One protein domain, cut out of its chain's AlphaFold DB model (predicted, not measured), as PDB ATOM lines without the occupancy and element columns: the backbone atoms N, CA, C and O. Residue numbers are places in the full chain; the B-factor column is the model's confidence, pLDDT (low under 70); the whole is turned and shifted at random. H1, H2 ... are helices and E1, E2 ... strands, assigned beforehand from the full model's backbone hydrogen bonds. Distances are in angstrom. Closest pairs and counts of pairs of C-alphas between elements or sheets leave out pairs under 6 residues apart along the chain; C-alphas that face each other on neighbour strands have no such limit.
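Overview. This is residues 3 to 86 of the 88 residues of an uncharacterized protein of Pseudomonas sp. ATCC 13867 (UniProt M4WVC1). Two small three-stranded sheets, E1 E2 E3 and E6 E7 E8, stand loosely and only partly face to face, and the two-stranded hairpin E4 E5 makes an arm at one end, its tip, residues 43 to 48, sticking out free. The short helix H1 packs on the first sheet just before the arm, and the short helix H2 lies in the crossover from E7 to E8. The printed part has 84 residues, with two named helices and eight named strands in the order E1 E2 E3 H1 E4 E5 E6 E7 H2 E8; the class is mostly strand, though under half of the residues, 40 of 84, are in named elements. The sheet E1 E2 E3 is antiparallel, E6 E7 E8 is mixed, and the pair E4 E5 is antiparallel. The whole is compact, with a radius of gyration of the C-alphas of 13.6 A, and spans 45 by 33 by 20 A.

Along the chain. E1, residues 3 to 5, begins at C-alpha 3 at (110.451, -27.271, 8.401) and is 6.8 A long. E2, residues 12 to 18, is the longest strand at 20.0 A. E3, residues 26 to 28, is 6.7 A long. H1, residues 34 to 37, is 5.5 A long. E4, residues 41 to 43, measures 6.3 A and ends at C-alpha 43 at (105.652, -17.526, 30.596). E5, residues 48 to 50, measures 7.3 A. E6, residues 52 to 56, is 12.7 A long, and E7, residues 61 to 65, is 13.5 A long. H2, residues 75 to 78, is 4.9 A long. E8, residues 83 to 85, is 6.8 A long and ends at C-alpha 85 at (121.301, -16.620, 19.734).

Arrangement. E1 E2 E3 form a meander, each strand the antiparallel neighbour of the one before. Its pairing is staggered: E2 pairs with E1 over residues 13 to 15, with N 4 and O 14 at 2.9 A, and with E3 over residues 16 to 18, with N 17 and O 27 at 2.8 A. Residues 12 to 13 of E2 also pair, antiparallel, with residues 32 to 33. H1 is on this sheet at a height of 8.0 A and lies only just over E2, with 3 of its 4 C-alphas there; the closest C-alphas of the two are those of Val 13 and Asp 34, 5.6 A apart. E4 and E5 form a hairpin, N 42 and O 49 being 2.8 A apart, within hydrogen-bond range. E5 runs on into E6 across one residue, at 52 degrees. E6 and E7 are a hairpin, with N 54 and O 63 at 2.9 A. E7 and E8 are parallel at 16 degrees, with N 64 and O 84 at 3.0 A. E7, H2 and E8 form a strand-helix-strand unit, two parallel neighbour strands with a helix between, and its crossover is right-handed. H2 only grazes the sheet E1 E2 E3; its closest C-alpha pair with E3 is Arg 28 and Ile 78, 6.8 A. E3 and E7 are only just apart, their closest C-alphas being 8.4 A from each other. H1 and H2 are each too short for an O i to N i+4 pair, and in each the one O i to N i+3 pair is within range.

Size, cuts and confidence. The C-alphas of His 24 and Asp 45, the two farthest apart, are 45.2 A from each other. The printed part has no cut, and no link is long. The mean pLDDT of the printed part is 84.5; residues 8 to 9, 39 to 43 and 46 to 48 are under 70.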
ATOM      1  N   LYS A   3     109.850 -26.408   7.377       85.94
ATOM      2  CA  LYS A   3     110.451 -27.271   8.401       85.94
ATOM      3  C   LYS A   3     110.986 -28.570   7.792       85.94
ATOM      4  O   LYS A   3     110.317 -29.167   6.949       85.94
ATOM      5  N   VAL A   4     112.156 -29.026   8.235       84.88
ATOM      6  CA  VAL A   4     112.745 -30.321   7.862       84.88
ATOM      7  C   VAL A   4     113.160 -31.074   9.127       84.88
ATOM      8  O   VAL A   4     113.854 -30.511   9.966       84.88
ATOM      9  N   SER A   5     112.738 -32.335   9.256       84.56
ATOM     10  CA  SER A   5     113.100 -33.236  10.364       84.56
ATOM     11  C   SER A   5     114.269 -34.141   9.979       84.56
ATOM     12  O   SER A   5     114.393 -34.537   8.819       84.56
ATOM     13  N   LEU A   6     115.112 -34.480  10.959       77.44
ATOM     14  CA  LEU A   6     116.237 -35.406  10.801       77.44
ATOM     15  C   LEU A   6     115.854 -36.894  10.910       77.44
ATOM     16  O   LEU A   6     116.726 -37.755  10.810       77.44
ATOM     17  N   GLY A   7     114.567 -37.206  11.072       74.94
ATOM     18  CA  GLY A   7     114.055 -38.572  11.160       74.94
ATOM     19  C   GLY A   7     113.413 -38.883  12.516       74.94
ATOM     20  O   GLY A   7     113.386 -38.040  13.406       74.94
ATOM     21  N   PRO A   8     112.886 -40.104  12.699       65.81
ATOM     22  CA  PRO A   8     112.016 -40.448  13.830       65.81
ATOM     23  C   PRO A   8     112.722 -40.529  15.195       65.81
ATOM     24  O   PRO A   8     112.049 -40.658  16.211       65.81
ATOM     25  N   LEU A   9     114.060 -40.482  15.231       58.56
ATOM     26  CA  LEU A   9     114.866 -40.654  16.448       58.56
ATOM     27  C   LEU A   9     115.400 -39.338  17.037       58.56
ATOM     28  O   LEU A   9     116.019 -39.374  18.098       58.56
ATOM     29  N   SER A  10     115.181 -38.188  16.390       73.62
ATOM     30  CA  SER A  10     115.521 -36.888  16.973       73.62
ATOM     31  C   SER A  10     114.345 -35.921  16.899       73.62
ATOM     32  O   SER A  10     113.666 -35.793  15.883       73.62
ATOM     33  N   ASN A  11     114.120 -35.195  17.992       87.06
ATOM     34  CA  ASN A  11     113.194 -34.065  18.057       87.06
ATOM     35  C   ASN A  11     113.790 -32.800  17.412       87.06
ATOM     36  O   ASN A  11     113.296 -31.704  17.656       87.06
ATOM     37  N   LEU A  12     114.867 -32.937  16.630       90.00
ATOM     38  CA  LEU A  12     115.589 -31.824  16.040       90.00
ATOM     39  C   LEU A  12     115.122 -31.583  14.611       90.00
ATOM     40  O   LEU A  12     115.027 -32.493  13.778       90.00
ATOM     41  N   VAL A  13     114.876 -30.316  14.328       91.62
ATOM     42  CA  VAL A  13     114.454 -29.823  13.026       91.62
ATOM     43  C   VAL A  13     115.313 -28.628  12.636       91.62
ATOM     44  O   VAL A  13     115.994 -28.029  13.466       91.62
ATOM     45  N   TYR A  14     115.283 -28.273  11.359       92.62
ATOM     46  CA  TYR A  14     115.780 -26.985  10.887       92.62
ATOM     47  C   TYR A  14     114.782 -26.361   9.920       92.62
ATOM     48  O   TYR A  14     113.941 -27.040   9.315       92.62
ATOM     49  N   LEU A  15     114.887 -25.049   9.746       92.62
ATOM     50  CA  LEU A  15     114.059 -24.296   8.819       92.62
ATOM     51  C   LEU A  15     114.856 -24.029   7.555       92.62
ATOM     52  O   LEU A  15     116.011 -23.615   7.588       92.62
ATOM     53  N   ARG A  16     114.214 -24.283   6.419       93.00
ATOM     54  CA  ARG A  16     114.742 -24.049   5.084       93.00
ATOM     55  C   ARG A  16     113.987 -22.903   4.430       93.00
ATOM     56  O   ARG A  16     112.775 -22.989   4.197       93.00
ATOM     57  N   ILE A  17     114.706 -21.849   4.076       89.81
ATOM     58  CA  ILE A  17     114.189 -20.716   3.311       89.81
ATOM     59  C   ILE A  17     114.749 -20.810   1.897       89.81
ATOM     60  O   ILE A  17     115.952 -20.962   1.705       89.81
ATOM     61  N   ARG A  18     113.858 -20.758   0.907       90.50
ATOM     62  CA  ARG A  18     114.212 -20.650  -0.510       90.50
ATOM     63  C   ARG A  18     113.782 -19.286  -1.004       90.50
ATOM     64  O   ARG A  18     112.654 -18.875  -0.722       90.50
ATOM     65  N   ASP A  19     114.655 -18.620  -1.741       83.75
ATOM     66  CA  ASP A  19     114.267 -17.418  -2.465       83.75
ATOM     67  C   ASP A  19     113.403 -17.814  -3.672       83.75
ATOM     68  O   ASP A  19     113.795 -18.645  -4.492       83.75
ATOM     69  N   SER A  20     112.205 -17.238  -3.770       83.94
ATOM     70  CA  SER A  20     111.300 -17.472  -4.901       83.94
ATOM     71  C   SER A  20     111.855 -16.959  -6.234       83.94
ATOM     72  O   SER A  20     111.557 -17.541  -7.272       83.94
ATOM     73  N   GLN A  21     112.662 -15.893  -6.204       86.00
ATOM     74  CA  GLN A  21     113.263 -15.272  -7.387       86.00
ATOM     75  C   GLN A  21     114.612 -15.907  -7.744       86.00
ATOM     76  O   GLN A  21     115.065 -15.813  -8.882       86.00
ATOM     77  N   ALA A  22     115.239 -16.595  -6.788       84.75
ATOM     78  CA  ALA A  22     116.480 -17.337  -6.979       84.75
ATOM     79  C   ALA A  22     116.372 -18.731  -6.326       84.75
ATOM     80  O   ALA A  22     116.920 -18.947  -5.245       84.75
ATOM     81  N   PRO A  23     115.706 -19.708  -6.975       80.81
ATOM     82  CA  PRO A  23     115.364 -21.002  -6.365       80.81
ATOM     83  C   PRO A  23     116.559 -21.843  -5.894       80.81
ATOM     84  O   PRO A  23     116.401 -22.731  -5.051       80.81
ATOM     85  N   HIS A  24     117.748 -21.575  -6.436       86.56
ATOM     86  CA  HIS A  24     119.005 -22.217  -6.043       86.56
ATOM     87  C   HIS A  24     119.594 -21.644  -4.745       86.56
ATOM     88  O   HIS A  24     120.461 -22.269  -4.136       86.56
ATOM     89  N   THR A  25     119.109 -20.489  -4.291       88.56
ATOM     90  CA  THR A  25     119.532 -19.853  -3.046       88.56
ATOM     91  C   THR A  25     118.719 -20.419  -1.888       88.56
ATOM     92  O   THR A  25     117.514 -20.176  -1.762       88.56
ATOM     93  N   VAL A  26     119.388 -21.196  -1.036       91.62
ATOM     94  CA  VAL A  26     118.777 -21.879   0.107       91.62
ATOM     95  C   VAL A  26     119.504 -21.500   1.389       91.62
ATOM     96  O   VAL A  26     120.707 -21.726   1.503       91.62
ATOM     97  N   PHE A  27     118.755 -21.014   2.375       93.88
ATOM     98  CA  PHE A  27     119.247 -20.731   3.721       93.88
ATOM     99  C   PHE A  27     118.658 -21.728   4.711       93.88
ATOM    100  O   PHE A  27     117.476 -22.077   4.627       93.88
ATOM    101  N   ARG A  28     119.497 -22.211   5.620       94.44
ATOM    102  CA  ARG A  28     119.159 -23.203   6.635       94.44
ATOM    103  C   ARG A  28     119.570 -22.674   7.993       94.44
ATOM    104  O   ARG A  28     120.708 -22.234   8.146       94.44
ATOM    105  N   THR A  29     118.646 -22.733   8.944       93.06
ATOM    106  CA  THR A  29     118.966 -22.482  10.348       93.06
ATOM    107  C   THR A  29     119.905 -23.570  10.879       93.06
ATOM    108  O   THR A  29     119.954 -24.669  10.308       93.06
ATOM    109  N   PRO A  30     120.586 -23.328  12.010       93.00
ATOM    110  CA  PRO A  30     121.013 -24.419  12.882       93.00
ATOM    111  C   PRO A  30     119.830 -25.316  13.289       93.00
ATOM    112  O   PRO A  30     118.657 -24.961  13.116       93.00
ATOM    113  N   LEU A  31     120.152 -26.500  13.804       92.69
ATOM    114  CA  LEU A  31     119.188 -27.406  14.410       92.69
ATOM    115  C   LEU A  31     118.649 -26.828  15.709       92.69
ATOM    116  O   LEU A  31     119.396 -26.271  16.505       92.69
ATOM    117  N   PHE A  32     117.362 -27.045  15.935       90.50
ATOM    118  CA  PHE A  32     116.678 -26.688  17.168       90.50
ATOM    119  C   PHE A  32     115.552 -27.695  17.439       90.50
ATOM    120  O   PHE A  32     115.186 -28.487  16.565       90.50
ATOM    121  N   GLU A  33     115.020 -27.708  18.659       89.31
ATOM    122  CA  GLU A  33     113.946 -28.637  19.023       89.31
ATOM    123  C   GLU A  33     112.620 -28.283  18.334       89.31
ATOM    124  O   GLU A  33     112.200 -27.128  18.328       89.31
ATOM    125  N   ASP A  34     111.904 -29.285  17.816       88.94
ATOM    126  CA  ASP A  34     110.643 -29.100  17.081       88.94
ATOM    127  C   ASP A  34     109.579 -28.351  17.896       88.94
ATOM    128  O   ASP A  34     108.767 -27.613  17.337       88.94
ATOM    129  N   ARG A  35     109.631 -28.468  19.230       84.88
ATOM    130  CA  ARG A  35     108.753 -27.737  20.154       84.88
ATOM    131  C   ARG A  35     108.819 -26.218  19.972       84.88
ATOM    132  O   ARG A  35     107.823 -25.555  20.218       84.88
ATOM    133  N   TYR A  36     109.942 -25.673  19.496       84.69
ATOM    134  CA  TYR A  36     110.094 -24.237  19.244       84.69
ATOM    135  C   TYR A  36     109.453 -23.778  17.926       84.69
ATOM    136  O   TYR A  36     109.354 -22.579  17.686       84.69
ATOM    137  N   THR A  37     108.996 -24.699  17.064       81.88
ATOM    138  CA  THR A  37     108.171 -24.323  15.896       81.88
ATOM    139  C   THR A  37     106.746 -23.960  16.277       81.88
ATOM    140  O   THR A  37     106.055 -23.266  15.531       81.88
ATOM    141  N   ASP A  38     106.315 -24.420  17.444       78.00
ATOM    142  CA  ASP A  38     105.074 -24.016  18.060       78.00
ATOM    143  C   ASP A  38     105.346 -22.690  18.783       78.00
ATOM    144  O   ASP A  38     105.804 -22.674  19.925       78.00
ATOM    145  N   MET A  39     105.177 -21.579  18.052       69.62
ATOM    146  CA  MET A  39     105.490 -20.194  18.457       69.62
ATOM    147  C   MET A  39     104.537 -19.677  19.546       69.62
ATOM    148  O   MET A  39     103.896 -18.634  19.411       69.62
ATOM    149  N   ARG A  40     104.384 -20.452  20.614       68.50
ATOM    150  CA  ARG A  40     103.567 -20.102  21.763       68.50
ATOM    151  C   ARG A  40     104.326 -19.155  22.687       68.50
ATOM    152  O   ARG A  40     105.562 -19.176  22.719       68.50
ATOM    153  N   PRO A  41     103.588 -18.328  23.442       67.81
ATOM    154  CA  PRO A  41     104.188 -17.523  24.480       67.81
ATOM    155  C   PRO A  41     104.871 -18.412  25.525       67.81
ATOM    156  O   PRO A  41     104.343 -19.451  25.927       67.81
ATOM    157  N   HIS A  42     106.063 -17.996  25.926       68.38
ATOM    158  CA  HIS A  42     106.785 -18.488  27.083       68.38
ATOM    159  C   HIS A  42     106.424 -17.608  28.269       68.38
ATOM    160  O   HIS A  42     106.550 -16.391  28.178       68.38
ATOM    161  N   GLU A  43     105.977 -18.216  29.354       65.56
ATOM    162  CA  GLU A  43     105.652 -17.526  30.596       65.56
ATOM    163  C   GLU A  43     106.332 -18.279  31.740       65.56
ATOM    164  O   GLU A  43     106.150 -19.492  31.880       65.56
ATOM    165  N   ASP A  44     107.157 -17.566  32.504       72.75
ATOM    166  CA  ASP A  44     107.735 -18.007  33.774       72.75
ATOM    167  C   ASP A  44     107.329 -17.047  34.909       72.75
ATOM    168  O   ASP A  44     106.571 -16.102  34.691       72.75
ATOM    169  N   ASP A  45     107.825 -17.281  36.128       72.38
ATOM    170  CA  ASP A  45     107.467 -16.495  37.321       72.38
ATOM    171  C   ASP A  45     107.826 -14.990  37.215       72.38
ATOM    172  O   ASP A  45     107.407 -14.189  38.054       72.38
ATOM    173  N   THR A  46     108.608 -14.589  36.207       66.69
ATOM    174  CA  THR A  46     109.168 -13.240  36.036       66.69
ATOM    175  C   THR A  46     109.016 -12.647  34.630       66.69
ATOM    176  O   THR A  46     109.050 -11.422  34.494       66.69
ATOM    177  N   THR A  47     108.834 -13.470  33.593       62.78
ATOM    178  CA  THR A  47     108.938 -13.058  32.186       62.78
ATOM    179  C   THR A  47     107.826 -13.662  31.332       62.78
ATOM    180  O   THR A  47     107.555 -14.857  31.393       62.78
ATOM    181  N   VAL A  48     107.227 -12.832  30.469       67.31
ATOM    182  CA  VAL A  48     106.333 -13.264  29.382       67.31
ATOM    183  C   VAL A  48     106.976 -12.887  28.047       67.31
ATOM    184  O   VAL A  48     107.205 -11.711  27.771       67.31
ATOM    185  N   GLY A  49     107.266 -13.880  27.213       71.94
ATOM    186  CA  GLY A  49     107.878 -13.741  25.890       71.94
ATOM    187  C   GLY A  49     107.256 -14.702  24.877       71.94
ATOM    188  O   GLY A  49     106.263 -15.355  25.158       71.94
ATOM    189  N   THR A  50     107.794 -14.805  23.667       71.75
ATOM    190  CA  THR A  50     107.391 -15.808  22.658       71.75
ATOM    191  C   THR A  50     108.646 -16.334  21.983       71.75
ATOM    192  O   THR A  50     109.586 -15.570  21.798       71.75
ATOM    193  N   TYR A  51     108.676 -17.615  21.618       82.69
ATOM    194  CA  TYR A  51     109.785 -18.168  20.840       82.69
ATOM    195  C   TYR A  51     109.756 -17.641  19.412       82.69
ATOM    196  O   TYR A  51     108.708 -17.656  18.760       82.69
ATOM    197  N   TRP A  52     110.905 -17.209  18.904       84.12
ATOM    198  CA  TRP A  52     110.977 -16.621  17.574       84.12
ATOM    199  C   TRP A  52     112.253 -17.012  16.831       84.12
ATOM    200  O   TRP A  52     113.309 -17.262  17.414       84.12
ATOM    201  N   ILE A  53     112.117 -17.102  15.508       88.19
ATOM    202  CA  ILE A  53     113.204 -17.347  14.565       88.19
ATOM    203  C   ILE A  53     112.977 -16.401  13.394       88.19
ATOM    204  O   ILE A  53     112.108 -16.650  12.553       88.19
ATOM    205  N   ASP A  54     113.786 -15.352  13.326       89.62
ATOM    206  CA  ASP A  54     113.710 -14.361  12.262       89.62
ATOM    207  C   ASP A  54     114.811 -14.580  11.234       89.62
ATOM    208  O   ASP A  54     115.914 -15.036  11.536       89.62
ATOM    209  N   PHE A  55     114.498 -14.249   9.984       91.56
ATOM    210  CA  PHE A  55     115.467 -14.228   8.897       91.56
ATOM    211  C   PHE A  55     115.596 -12.810   8.354       91.56
ATOM    212  O   PHE A  55     114.706 -12.318   7.648       91.56
ATOM    213  N   ASP A  56     116.727 -12.171   8.641       91.81
ATOM    214  CA  ASP A  56     117.080 -10.885   8.057       91.81
ATOM    215  C   ASP A  56     117.426 -11.104   6.578       91.81
ATOM    216  O   ASP A  56     118.457 -11.679   6.226       91.81
ATOM    217  N   LYS A  57     116.552 -10.642   5.681       88.12
ATOM    218  CA  LYS A  57     116.730 -10.805   4.230       88.12
ATOM    219  C   LYS A  57     117.899  -9.988   3.671       88.12
ATOM    220  O   LYS A  57     118.445 -10.378   2.639       88.12
ATOM    221  N   GLN A  58     118.255  -8.865   4.302       89.69
ATOM    222  CA  GLN A  58     119.355  -8.008   3.855       89.69
ATOM    223  C   GLN A  58     120.697  -8.626   4.245       89.69
ATOM    224  O   GLN A  58     121.578  -8.771   3.398       89.69
ATOM    225  N   LYS A  59     120.826  -9.051   5.506       92.31
ATOM    226  CA  LYS A  59     122.040  -9.689   6.039       92.31
ATOM    227  C   LYS A  59     122.146 -11.174   5.692       92.31
ATOM    228  O   LYS A  59     123.229 -11.744   5.785       92.31
ATOM    229  N   ARG A  60     121.038 -11.792   5.267       91.75
ATOM    230  CA  ARG A  60     120.903 -13.236   5.013       91.75
ATOM    231  C   ARG A  60     121.311 -14.067   6.233       91.75
ATOM    232  O   ARG A  60     122.001 -15.077   6.097       91.75
ATOM    233  N   SER A  61     120.887 -13.625   7.412       93.69
ATOM    234  CA  SER A  61     121.231 -14.214   8.707       93.69
ATOM    235  C   SER A  61     119.984 -14.548   9.515       93.69
ATOM    236  O   SER A  61     118.920 -13.966   9.296       93.69
ATOM    237  N   PHE A  62     120.131 -15.479  10.454       92.88
ATOM    238  CA  PHE A  62     119.077 -15.830  11.397       92.88
ATOM    239  C   PHE A  62     119.300 -15.174  12.755       92.88
ATOM    240  O   PHE A  62     120.418 -15.140  13.261       92.88
ATOM    241  N   GLU A  63     118.221 -14.716  13.364       92.38
ATOM    242  CA  GLU A  63     118.196 -14.324  14.768       92.38
ATOM    243  C   GLU A  63     117.228 -15.269  15.486       92.38
ATOM    244  O   GLU A  63     116.128 -15.531  14.994       92.38
ATOM    245  N   ILE A  64     117.681 -15.876  16.582       90.31
ATOM    246  CA  ILE A  64     116.974 -16.975  17.243       90.31
ATOM    247  C   ILE A  64     116.797 -16.622  18.716       90.31
ATOM    248  O   ILE A  64     117.779 -16.513  19.446       90.31
ATOM    249  N   GLY A  65     115.545 -16.485  19.146       88.12
ATOM    250  CA  GLY A  65     115.162 -16.302  20.545       88.12
ATOM    251  C   GLY A  65     114.398 -17.519  21.046       88.12
ATOM    252  O   GLY A  65     113.169 -17.561  20.971       88.12
ATOM    253  N   VAL A  66     115.123 -18.529  21.530       84.50
ATOM    254  CA  VAL A  66     114.545 -19.735  22.144       84.50
ATOM    255  C   VAL A  66     115.247 -20.025  23.473       84.50
ATOM    256  O   VAL A  66     116.457 -19.811  23.572       84.50
ATOM    257  N   PRO A  67     114.529 -20.517  24.495       79.94
ATOM    258  CA  PRO A  67     115.120 -20.842  25.781       79.94
ATOM    259  C   PRO A  67     116.002 -22.081  25.657       79.94
ATOM    260  O   PRO A  67     115.771 -22.943  24.800       79.94
ATOM    261  N   GLU A  68     116.977 -22.190  26.557       79.50
ATOM    262  CA  GLU A  68     117.850 -23.362  26.674       79.50
ATOM    263  C   GLU A  68     118.476 -23.768  25.327       79.50
ATOM    264  O   GLU A  68     118.413 -24.936  24.931       79.50
ATOM    265  N   TRP A  69     119.053 -22.810  24.587       85.69
ATOM    266  CA  TRP A  69     119.735 -23.117  23.330       85.69
ATOM    267  C   TRP A  69     120.814 -24.182  23.548       85.69
ATOM    268  O   TRP A  69     121.695 -24.047  24.399       85.69
ATOM    269  N   ARG A  70     120.760 -25.254  22.753       85.75
ATOM    270  CA  ARG A  70     121.760 -26.323  22.768       85.75
ATOM    271  C   ARG A  70     122.412 -26.421  21.407       85.75
ATOM    272  O   ARG A  70     121.814 -26.909  20.450       85.75
ATOM    273  N   GLU A  71     123.665 -25.992  21.349       86.75
ATOM    274  CA  GLU A  71     124.473 -26.122  20.146       86.75
ATOM    275  C   GLU A  71     124.652 -27.605  19.787       86.75
ATOM    276  O   GLU A  71     124.976 -28.439  20.638       86.75
ATOM    277  N   ASN A  72     124.440 -27.949  18.517       88.44
ATOM    278  CA  ASN A  72     124.603 -29.308  18.019       88.44
ATOM    279  C   ASN A  72     125.739 -29.339  16.998       88.44
ATOM    280  O   ASN A  72     125.742 -28.562  16.052       88.44
ATOM    281  N   TRP A  73     126.673 -30.281  17.130       88.19
ATOM    282  CA  TRP A  73     127.810 -30.401  16.211       88.19
ATOM    283  C   TRP A  73     127.393 -30.563  14.735       88.19
ATOM    284  O   TRP A  73     128.112 -30.133  13.834       88.19
ATOM    285  N   LEU A  74     126.215 -31.139  14.462       89.50
ATOM    286  CA  LEU A  74     125.678 -31.271  13.103       89.50
ATOM    287  C   LEU A  74     125.383 -29.914  12.445       89.50
ATOM    288  O   LEU A  74     125.272 -29.845  11.218       89.50
ATOM    289  N   ASN A  75     125.300 -28.832  13.224       89.12
ATOM    290  CA  ASN A  75     125.106 -27.476  12.716       89.12
ATOM    291  C   ASN A  75     126.226 -27.059  11.757       89.12
ATOM    292  O   ASN A  75     125.938 -26.343  10.803       89.12
ATOM    293  N   THR A  76     127.447 -27.590  11.912       85.50
ATOM    294  CA  THR A  76     128.563 -27.369  10.972       85.50
ATOM    295  C   THR A  76     128.260 -27.858   9.548       85.50
ATOM    296  O   THR A  76     128.817 -27.335   8.588       85.50
ATOM    297  N   PHE A  77     127.369 -28.843   9.390       85.81
ATOM    298  CA  PHE A  77     126.982 -29.393   8.085       85.81
ATOM    299  C   PHE A  77     125.602 -28.913   7.613       85.81
ATOM    300  O   PHE A  77     125.355 -28.777   6.409       85.81
ATOM    301  N   ILE A  78     124.674 -28.702   8.548       87.56
ATOM    302  CA  ILE A  78     123.274 -28.388   8.241       87.56
ATOM    303  C   ILE A  78     123.065 -26.890   8.059       87.56
ATOM    304  O   ILE A  78     122.438 -26.494   7.069       87.56
ATOM    305  N   SER A  79     123.586 -26.079   8.983       90.25
ATOM    306  CA  SER A  79     123.475 -24.626   8.908       90.25
ATOM    307  C   SER A  79     124.380 -24.105   7.800       90.25
ATOM    308  O   SER A  79     125.511 -24.555   7.631       90.25
ATOM    309  N   ASN A  80     123.878 -23.162   7.008       93.00
ATOM    310  CA  ASN A  80     124.664 -22.525   5.947       93.00
ATOM    311  C   ASN A  80     124.469 -21.009   5.886       93.00
ATOM    312  O   ASN A  80     124.749 -20.396   4.855       93.00
ATOM    313  N   ALA A  81     123.966 -20.426   6.968       91.69
ATOM    314  CA  ALA A  81     123.790 -18.996   7.127       91.69
ATOM    315  C   ALA A  81     124.319 -18.569   8.503       91.69
ATOM    316  O   ALA A  81     124.222 -19.353   9.453       91.69
ATOM    317  N   PRO A  82     124.856 -17.344   8.634       93.12
ATOM    318  CA  PRO A  82     125.179 -16.779   9.938       93.12
ATOM    319  C   PRO A  82     123.945 -16.754  10.841       93.12
ATOM    320  O   PRO A  82     122.831 -16.520  10.360       93.12
ATOM    321  N   TYR A  83     124.141 -16.962  12.141       92.38
ATOM    322  CA  TYR A  83     123.070 -16.853  13.124       92.38
ATOM    323  C   TYR A  83     123.564 -16.278  14.450       92.38
ATOM    324  O   TYR A  83     124.735 -16.435  14.798       92.38
ATOM    325  N   SER A  84     122.661 -15.634  15.183       92.81
ATOM    326  CA  SER A  84     122.872 -15.219  16.568       92.81
ATOM    327  C   SER A  84     121.790 -15.802  17.468       92.81
ATOM    328  O   SER A  84     120.629 -15.927  17.069       92.81
ATOM    329  N   ILE A  85     122.198 -16.158  18.682       89.81
ATOM    330  CA  ILE A  85     121.301 -16.620  19.734       89.81
ATOM    331  C   ILE A  85     121.072 -15.448  20.675       89.81
ATOM    332  O   ILE A  85     122.025 -14.905  21.230       89.81
ATOM    333  N   ASN A  86     119.813 -15.059  20.816       85.06
ATOM    334  CA  ASN A  86     119.386 -14.069  21.784       85.06
ATOM    335  C   ASN A  86     118.842 -14.841  22.984       85.06
ATOM    336  O   ASN A  86     117.698 -15.300  22.974       85.06
TER     337      ASN A  86